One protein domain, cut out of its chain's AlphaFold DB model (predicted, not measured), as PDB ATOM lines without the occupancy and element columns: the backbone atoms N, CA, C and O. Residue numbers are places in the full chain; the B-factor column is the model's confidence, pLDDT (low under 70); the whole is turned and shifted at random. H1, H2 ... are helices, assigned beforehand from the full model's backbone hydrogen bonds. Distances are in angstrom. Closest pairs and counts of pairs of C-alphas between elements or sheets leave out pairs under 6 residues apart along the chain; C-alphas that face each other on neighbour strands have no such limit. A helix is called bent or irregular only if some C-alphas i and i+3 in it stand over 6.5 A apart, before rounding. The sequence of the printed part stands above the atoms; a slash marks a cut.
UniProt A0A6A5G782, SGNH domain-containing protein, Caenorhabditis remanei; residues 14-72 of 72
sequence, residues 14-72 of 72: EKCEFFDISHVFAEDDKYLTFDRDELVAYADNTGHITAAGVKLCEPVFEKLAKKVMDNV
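Overview. This is residues 14 to 72 of the 72 residues of the protein "SGNH domain-containing protein" of Caenorhabditis remanei (UniProt A0A6A5G782). An extended lead-in, residues 14 to 21, runs along one side of a long kinked helix, H2, to a single small helical turn, H1; a long looping link, residues 26 to 50, then folds back at that end into H2. The 59 printed residues hold two named helices, H1 then H2, and no named strand; the class is all helix, with 24 residues in named elements, under half. The whole is loose, radius of gyration of the C-alphas 13.6 A, and elongated, spanning 41 by 22 by 21 A.

Along the chain. The printed part begins at C-alpha 14, (147.887, 159.295, 127.513). H1 is residues 22 to 25, beginning at C-alpha 22, (160.622, 154.708, 145.634). H2, residues 51 to 70, measures 27.2 A and ends at C-alpha 70, (137.040, 155.232, 139.111). H2 has a kink of 55 degrees near residue 58 and is irregular: C-alphas 56 and 59 are 7.3 A apart.

Arrangement. H1 and H2 are close but not clearly touching; their closest C-alphas, of Val 24 and Cys 57, are 6.5 A apart. Residues 26 to 27 pair antiparallel with 30 to 31. In H2, 14 of 16 O i to N i+4 pairs are within hydrogen-bond range; H1 is too short for such a pair.

Size, cuts and confidence. The farthest C-alphas, of Glu 14 and Asp 37, are 41.9 A apart. The printed part has no cut; the link from H1 to H2, 25 residues, is long. Residue 72 is under pLDDT 70.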
ATOM      1  N   GLU A  14     148.909 158.681 126.649       83.50
ATOM      2  CA  GLU A  14     147.887 159.295 127.513       83.50
ATOM      3  C   GLU A  14     147.011 158.258 128.234       83.50
ATOM      4  O   GLU A  14     146.294 158.591 129.170       83.50
ATOM      5  N   LYS A  15     147.087 156.984 127.824       82.94
ATOM      6  CA  LYS A  15     146.360 155.868 128.454       82.94
ATOM      7  C   LYS A  15     147.125 155.213 129.608       82.94
ATOM      8  O   LYS A  15     146.581 154.335 130.267       82.94
ATOM      9  N   CYS A  16     148.395 155.565 129.807       82.75
ATOM     10  CA  CYS A  16     149.242 154.959 130.829       82.75
ATOM     11  C   CYS A  16     149.535 155.957 131.944       82.75
ATOM     12  O   CYS A  16     149.824 157.123 131.689       82.75
ATOM     13  N   GLU A  17     149.555 155.463 133.176       80.00
ATOM     14  CA  GLU A  17     150.013 156.220 134.332       80.00
ATOM     15  C   GLU A  17     151.352 155.678 134.825       80.00
ATOM     16  O   GLU A  17     151.517 154.478 135.048       80.00
ATOM     17  N   PHE A  18     152.310 156.582 135.018       84.94
ATOM     18  CA  PHE A  18     153.543 156.271 135.726       84.94
ATOM     19  C   PHE A  18     153.352 156.548 137.210       84.94
ATOM     20  O   PHE A  18     152.940 157.641 137.594       84.94
ATOM     21  N   PHE A  19     153.720 155.579 138.037       86.81
ATOM     22  CA  PHE A  19     153.710 155.710 139.486       86.81
ATOM     23  C   PHE A  19     155.095 155.413 140.055       86.81
ATOM     24  O   PHE A  19     155.915 154.736 139.431       86.81
ATOM     25  N   ASP A  20     155.370 155.968 141.230       86.62
ATOM     26  CA  ASP A  20     156.678 155.912 141.873       86.62
ATOM     27  C   ASP A  20     156.520 155.344 143.286       86.62
ATOM     28  O   ASP A  20     155.942 155.998 144.149       86.62
ATOM     29  N   ILE A  21     157.033 154.134 143.521       90.69
ATOM     30  CA  ILE A  21     157.053 153.487 144.846       90.69
ATOM     31  C   ILE A  21     158.347 153.771 145.617       90.69
ATOM     32  O   ILE A  21     158.506 153.309 146.736       90.69
ATOM     33  N   SER A  22     159.294 154.516 145.040       87.81
ATOM     34  CA  SER A  22     160.622 154.708 145.634       87.81
ATOM     35  C   SER A  22     160.554 155.371 147.020       87.81
ATOM     36  O   SER A  22     161.244 154.950 147.942       87.81
ATOM     37  N   HIS A  23     159.635 156.320 147.203       90.00
ATOM     38  CA  HIS A  23     159.392 156.993 148.480       90.00
ATOM     39  C   HIS A  23     158.995 156.050 149.631       90.00
ATOM     40  O   HIS A  23     159.213 156.401 150.782       90.00
ATOM     41  N   VAL A  24     158.445 154.867 149.335       92.25
ATOM     42  CA  VAL A  24     158.053 153.864 150.342       92.25
ATOM     43  C   VAL A  24     159.276 153.262 151.039       92.25
ATOM     44  O   VAL A  24     159.196 152.851 152.189       92.25
ATOM     45  N   PHE A  25     160.416 153.234 150.352       91.19
ATOM     46  CA  PHE A  25     161.669 152.667 150.851       91.19
ATOM     47  C   PHE A  25     162.652 153.742 151.330       91.19
ATOM     48  O   PHE A  25     163.825 153.444 151.544       91.19
ATOM     49  N   ALA A  26     162.217 155.001 151.417       90.12
ATOM     50  CA  ALA A  26     163.075 156.116 151.787       90.12
ATOM     51  C   ALA A  26     162.976 156.411 153.292       90.12
ATOM     52  O   ALA A  26     161.892 156.682 153.799       90.12
ATOM     53  N   GLU A  27     164.114 156.424 153.982       87.69
ATOM     54  CA  GLU A  27     164.235 156.792 155.393       87.69
ATOM     55  C   GLU A  27     165.492 157.656 155.591       87.69
ATOM     56  O   GLU A  27     166.582 157.252 155.186       87.69
ATOM     57  N   ASP A  28     165.349 158.856 156.167       83.75
ATOM     58  CA  ASP A  28     166.438 159.828 156.393       83.75
ATOM     59  C   ASP A  28     167.376 160.011 155.179       83.75
ATOM     60  O   ASP A  28     168.595 159.839 155.266       83.75
ATOM     61  N   ASP A  29     166.791 160.303 154.012       83.31
ATOM     62  CA  ASP A  29     167.473 160.447 152.713       83.31
ATOM     63  C   ASP A  29     168.194 159.186 152.191       83.31
ATOM     64  O   ASP A  29     168.863 159.223 151.150       83.31
ATOM     65  N   LYS A  30     168.040 158.040 152.862       85.19
ATOM     66  CA  LYS A  30     168.567 156.745 152.425       85.19
ATOM     67  C   LYS A  30     167.458 155.878 151.863       85.19
ATOM     68  O   LYS A  30     166.322 155.917 152.307       85.19
ATOM     69  N   TYR A  31     167.823 155.052 150.892       86.81
ATOM     70  CA  TYR A  31     166.968 153.971 150.424       86.81
ATOM     71  C   TYR A  31     167.292 152.717 151.219       86.81
ATOM     72  O   TYR A  31     168.380 152.158 151.064       86.81
ATOM     73  N   LEU A  32     166.363 152.293 152.067       88.12
ATOM     74  CA  LEU A  32     166.490 151.078 152.853       88.12
ATOM     75  C   LEU A  32     165.633 149.986 152.232       88.12
ATOM     76  O   LEU A  32     164.409 150.051 152.174       88.12
ATOM     77  N   THR A  33     166.310 148.953 151.749       88.56
ATOM     78  CA  THR A  33     165.676 147.752 151.202       88.56
ATOM     79  C   THR A  33     165.503 146.678 152.271       88.56
ATOM     80  O   THR A  33     165.467 145.494 151.939       88.56
ATOM     81  N   PHE A  34     165.462 147.063 153.547       91.81
ATOM     82  CA  PHE A  34     165.281 146.167 154.682       91.81
ATOM     83  C   PHE A  34     164.739 146.917 155.904       91.81
ATOM     84  O   PHE A  34     164.937 148.125 156.034       91.81
ATOM     85  N   ASP A  35     164.098 146.166 156.792       90.06
ATOM     86  CA  ASP A  35     163.663 146.588 158.114       90.06
ATOM     87  C   ASP A  35     164.832 146.523 159.099       90.06
ATOM     88  O   ASP A  35     165.476 145.476 159.228       90.06
ATOM     89  N   ARG A  36     165.129 147.629 159.785       89.31
ATOM     90  CA  ARG A  36     166.256 147.696 160.725       89.31
ATOM     91  C   ARG A  36     165.996 146.952 162.030       89.31
ATOM     92  O   ARG A  36     166.955 146.432 162.599       89.31
ATOM     93  N   ASP A  37     164.745 146.893 162.466       90.69
ATOM     94  CA  ASP A  37     164.368 146.324 163.756       90.69
ATOM     95  C   ASP A  37     164.089 144.824 163.612       90.69
ATOM     96  O   ASP A  37     164.598 144.011 164.382       90.69
ATOM     97  N   GLU A  38     163.363 144.445 162.559       89.88
ATOM     98  CA  GLU A  38     162.982 143.053 162.287       89.88
ATOM     99  C   GLU A  38     164.047 142.277 161.487       89.88
ATOM    100  O   GLU A  38     163.949 141.060 161.330       89.88
ATOM    101  N   LEU A  39     165.072 142.962 160.959       90.38
ATOM    102  CA  LEU A  39     166.130 142.388 160.110       90.38
ATOM    103  C   LEU A  39     165.590 141.672 158.855       90.38
ATOM    104  O   LEU A  39     166.173 140.701 158.362       90.38
ATOM    105  N   VAL A  40     164.474 142.162 158.311       92.56
ATOM    106  CA  VAL A  40     163.792 141.580 157.147       92.56
ATOM    107  C   VAL A  40     164.116 142.362 155.880       92.56
ATOM    108  O   VAL A  40     163.891 143.564 155.810       92.56
ATOM    109  N   ALA A  41     164.575 141.684 154.828       93.12
ATOM    110  CA  ALA A  41     164.796 142.316 153.529       93.12
ATOM    111  C   ALA A  41     163.471 142.593 152.788       93.12
ATOM    112  O   ALA A  41     162.621 141.711 152.639       93.12
ATOM    113  N   TYR A  42     163.320 143.808 152.263       94.50
ATOM    114  CA  TYR A  42     162.212 144.240 151.403       94.50
ATOM    115  C   TYR A  42     162.462 143.967 149.918       94.50
ATOM    116  O   TYR A  42     161.512 143.935 149.138       94.50
ATOM    117  N   ALA A  43     163.718 143.752 149.524       92.38
ATOM    118  CA  ALA A  43     164.088 143.333 148.178       92.38
ATOM    119  C   ALA A  43     165.104 142.188 148.216       92.38
ATOM    120  O   ALA A  43     165.944 142.128 149.114       92.38
ATOM    121  N   ASP A  44     165.025 141.284 147.242       88.06
ATOM    122  CA  ASP A  44     166.010 140.220 147.058       88.06
ATOM    123  C   ASP A  44     167.225 140.680 146.227       88.06
ATOM    124  O   ASP A  44     167.258 141.777 145.663       88.06
ATOM    125  N   ASN A  45     168.231 139.809 146.112       85.88
ATOM    126  CA  ASN A  45     169.474 140.099 145.382       85.88
ATOM    127  C   ASN A  45     169.288 140.279 143.865       85.88
ATOM    128  O   ASN A  45     170.214 140.708 143.177       85.88
ATOM    129  N   THR A  46     168.120 139.929 143.333       87.56
ATOM    130  CA  THR A  46     167.755 140.089 141.920       87.56
ATOM    131  C   THR A  46     166.860 141.305 141.675       87.56
ATOM    132  O   THR A  46     166.559 141.621 140.526       87.56
ATOM    133  N   GLY A  47     166.490 142.033 142.733       83.44
ATOM    134  CA  GLY A  47     165.665 143.233 142.666       83.44
ATOM    135  C   GLY A  47     164.158 142.973 142.701       83.44
ATOM    136  O   GLY A  47     163.397 143.893 142.398       83.44
ATOM    137  N   HIS A  48     163.701 141.769 143.067       92.38
ATOM    138  CA  HIS A  48     162.280 141.547 143.342       92.38
ATOM    139  C   HIS A  48     161.919 142.086 144.722       92.38
ATOM    140  O   HIS A  48     162.673 141.924 145.680       92.38
ATOM    141  N   ILE A  49     160.733 142.681 144.830       93.62
ATOM    142  CA  ILE A  49     160.179 143.118 146.110       93.62
ATOM    143  C   ILE A  49     159.654 141.881 146.845       93.62
ATOM    144  O   ILE A  49     158.865 141.111 146.296       93.62
ATOM    145  N   THR A  50     160.099 141.676 148.083       94.50
ATOM    146  CA  THR A  50     159.657 140.556 148.922       94.50
ATOM    147  C   THR A  50     158.233 140.782 149.420       94.50
ATOM    148  O   THR A  50     157.699 141.887 149.343       94.50
ATOM    149  N   ALA A  51     157.612 139.760 150.015       93.50
ATOM    150  CA  ALA A  51     156.291 139.912 150.628       93.50
ATOM    151  C   ALA A  51     156.248 141.037 151.685       93.50
ATOM    152  O   ALA A  51     155.253 141.749 151.783       93.50
ATOM    153  N   ALA A  52     157.332 141.233 152.445       93.62
ATOM    154  CA  ALA A  52     157.439 142.327 153.408       93.62
ATOM    155  C   ALA A  52     157.494 143.698 152.713       93.62
ATOM    156  O   ALA A  52     156.772 144.611 153.100       93.62
ATOM    157  N   GLY A  53     158.278 143.824 151.636       94.25
ATOM    158  CA  GLY A  53     158.330 145.055 150.842       94.25
ATOM    159  C   GLY A  53     157.012 145.375 150.125       94.25
ATOM    160  O   GLY A  53     156.637 146.542 150.015       94.25
ATOM    161  N   VAL A  54     156.274 144.352 149.676       94.81
ATOM    162  CA  VAL A  54     154.946 144.516 149.060       94.81
ATOM    163  C   VAL A  54     153.949 145.104 150.054       94.81
ATOM    164  O   VAL A  54     153.217 146.014 149.675       94.81
ATOM    165  N   LYS A  55     153.965 144.664 151.322       94.56
ATOM    166  CA  LYS A  55     153.096 145.227 152.370       94.56
ATOM    167  C   LYS A  55     153.293 146.732 152.544       94.56
ATOM    168  O   LYS A  55     152.321 147.469 152.649       94.56
ATOM    169  N   LEU A  56     154.536 147.215 152.490       93.94
ATOM    170  CA  LEU A  56     154.811 148.655 152.556       93.94
ATOM    171  C   LEU A  56     154.224 149.424 151.362       93.94
ATOM    172  O   LEU A  56     153.880 150.599 151.476       93.94
ATOM    173  N   CYS A  57     154.101 148.767 150.207       95.12
ATOM    174  CA  CYS A  57     153.577 149.369 148.987       95.12
ATOM    175  C   CYS A  57     152.039 149.350 148.907       95.12
ATOM    176  O   CYS A  57     151.488 150.019 148.028       95.12
ATOM    177  N   GLU A  58     151.340 148.632 149.798       95.75
ATOM    178  CA  GLU A  58     149.873 148.491 149.789       95.75
ATOM    179  C   GLU A  58     149.133 149.834 149.680       95.75
ATOM    180  O   GLU A  58     148.291 149.953 148.788       95.75
ATOM    181  N   PRO A  59     149.476 150.895 150.441       94.69
ATOM    182  CA  PRO A  59     148.780 152.178 150.324       94.69
ATOM    183  C   PRO A  59     148.907 152.812 148.932       94.69
ATOM    184  O   PRO A  59     147.973 153.449 148.436       94.69
ATOM    185  N   VAL A  60     150.060 152.635 148.275       94.75
ATOM    186  CA  VAL A  60     150.286 153.129 146.911       94.75
ATOM    187  C   VAL A  60     149.465 152.308 145.919       94.75
ATOM    188  O   VAL A  60     148.796 152.881 145.058       94.75
ATOM    189  N   PHE A  61     149.470 150.980 146.054       94.56
ATOM    190  CA  PHE A  61     148.717 150.084 145.178       94.56
ATOM    191  C   PHE A  61     147.207 150.270 145.307       94.56
ATOM    192  O   PHE A  61     146.529 150.354 144.286       94.56
ATOM    193  N   GLU A  62     146.676 150.425 146.519       95.25
ATOM    194  CA  GLU A  62     145.257 150.714 146.734       95.25
ATOM    195  C   GLU A  62     144.832 152.025 146.073       95.25
ATOM    196  O   GLU A  62     143.786 152.089 145.425       95.25
ATOM    197  N   LYS A  63     145.645 153.079 146.215       93.81
ATOM    198  CA  LYS A  63     145.372 154.375 145.586       93.81
ATOM    199  C   LYS A  63     145.344 154.259 144.061       93.81
ATOM    200  O   LYS A  63     144.459 154.834 143.429       93.81
ATOM    201  N   LEU A  64     146.293 153.526 143.479       92.25
ATOM    202  CA  LEU A  64     146.346 153.288 142.036       92.25
ATOM    203  C   LEU A  64     145.154 152.461 141.562       92.25
ATOM    204  O   LEU A  64     144.518 152.829 140.581       92.25
ATOM    205  N   ALA A  65     144.813 151.391 142.281       93.06
ATOM    206  CA  ALA A  65     143.671 150.547 141.957       93.06
ATOM    207  C   ALA A  65     142.366 151.354 141.969       93.06
ATOM    208  O   ALA A  65     141.628 151.310 140.990       93.06
ATOM    209  N   LYS A  66     142.117 152.148 143.021       94.44
ATOM    210  CA  LYS A  66     140.951 153.048 143.102       94.44
ATOM    211  C   LYS A  66     140.905 154.006 141.920       94.44
ATOM    212  O   LYS A  66     139.906 154.059 141.219       94.44
ATOM    213  N   LYS A  67     142.021 154.680 141.630       90.25
ATOM    214  CA  LYS A  67     142.100 155.607 140.500       90.25
ATOM    215  C   LYS A  67     141.797 154.926 139.166       90.25
ATOM    216  O   LYS A  67     141.131 155.522 138.331       90.25
ATOM    217  N   VAL A  68     142.294 153.713 138.939       88.75
ATOM    218  CA  VAL A  68     141.986 152.968 137.713       88.75
ATOM    219  C   VAL A  68     140.501 152.623 137.669       88.75
ATOM    220  O   VAL A  68     139.870 152.910 136.665       88.75
ATOM    221  N   MET A  69     139.939 152.077 138.751       90.19
ATOM    222  CA  MET A  69     138.527 151.680 138.818       90.19
ATOM    223  C   MET A  69     137.557 152.857 138.653       90.19
ATOM    224  O   MET A  69     136.547 152.701 137.983       90.19
ATOM    225  N   ASP A  70     137.875 154.026 139.212       89.94
ATOM    226  CA  ASP A  70     137.040 155.232 139.111       89.94
ATOM    227  C   ASP A  70     137.068 155.869 137.706       89.94
ATOM    228  O   ASP A  70     136.228 156.710 137.390       89.94
ATOM    229  N   ASN A  71     138.048 155.502 136.870       71.06
ATOM    230  CA  ASN A  71     138.206 155.987 135.493       71.06
ATOM    231  C   ASN A  71     137.803 154.940 134.431       71.06
ATOM    232  O   ASN A  71     138.101 155.142 133.249       71.06
ATOM    233  N   VAL A  72     137.174 153.828 134.839       55.59
ATOM    234  CA  VAL A  72     136.548 152.830 133.948       55.59
ATOM    235  C   VAL A  72     135.087 153.181 133.699       55.59
ATOM    236  O   VAL A  72     134.390 153.555 134.666       55.59
TER     237      VAL A  72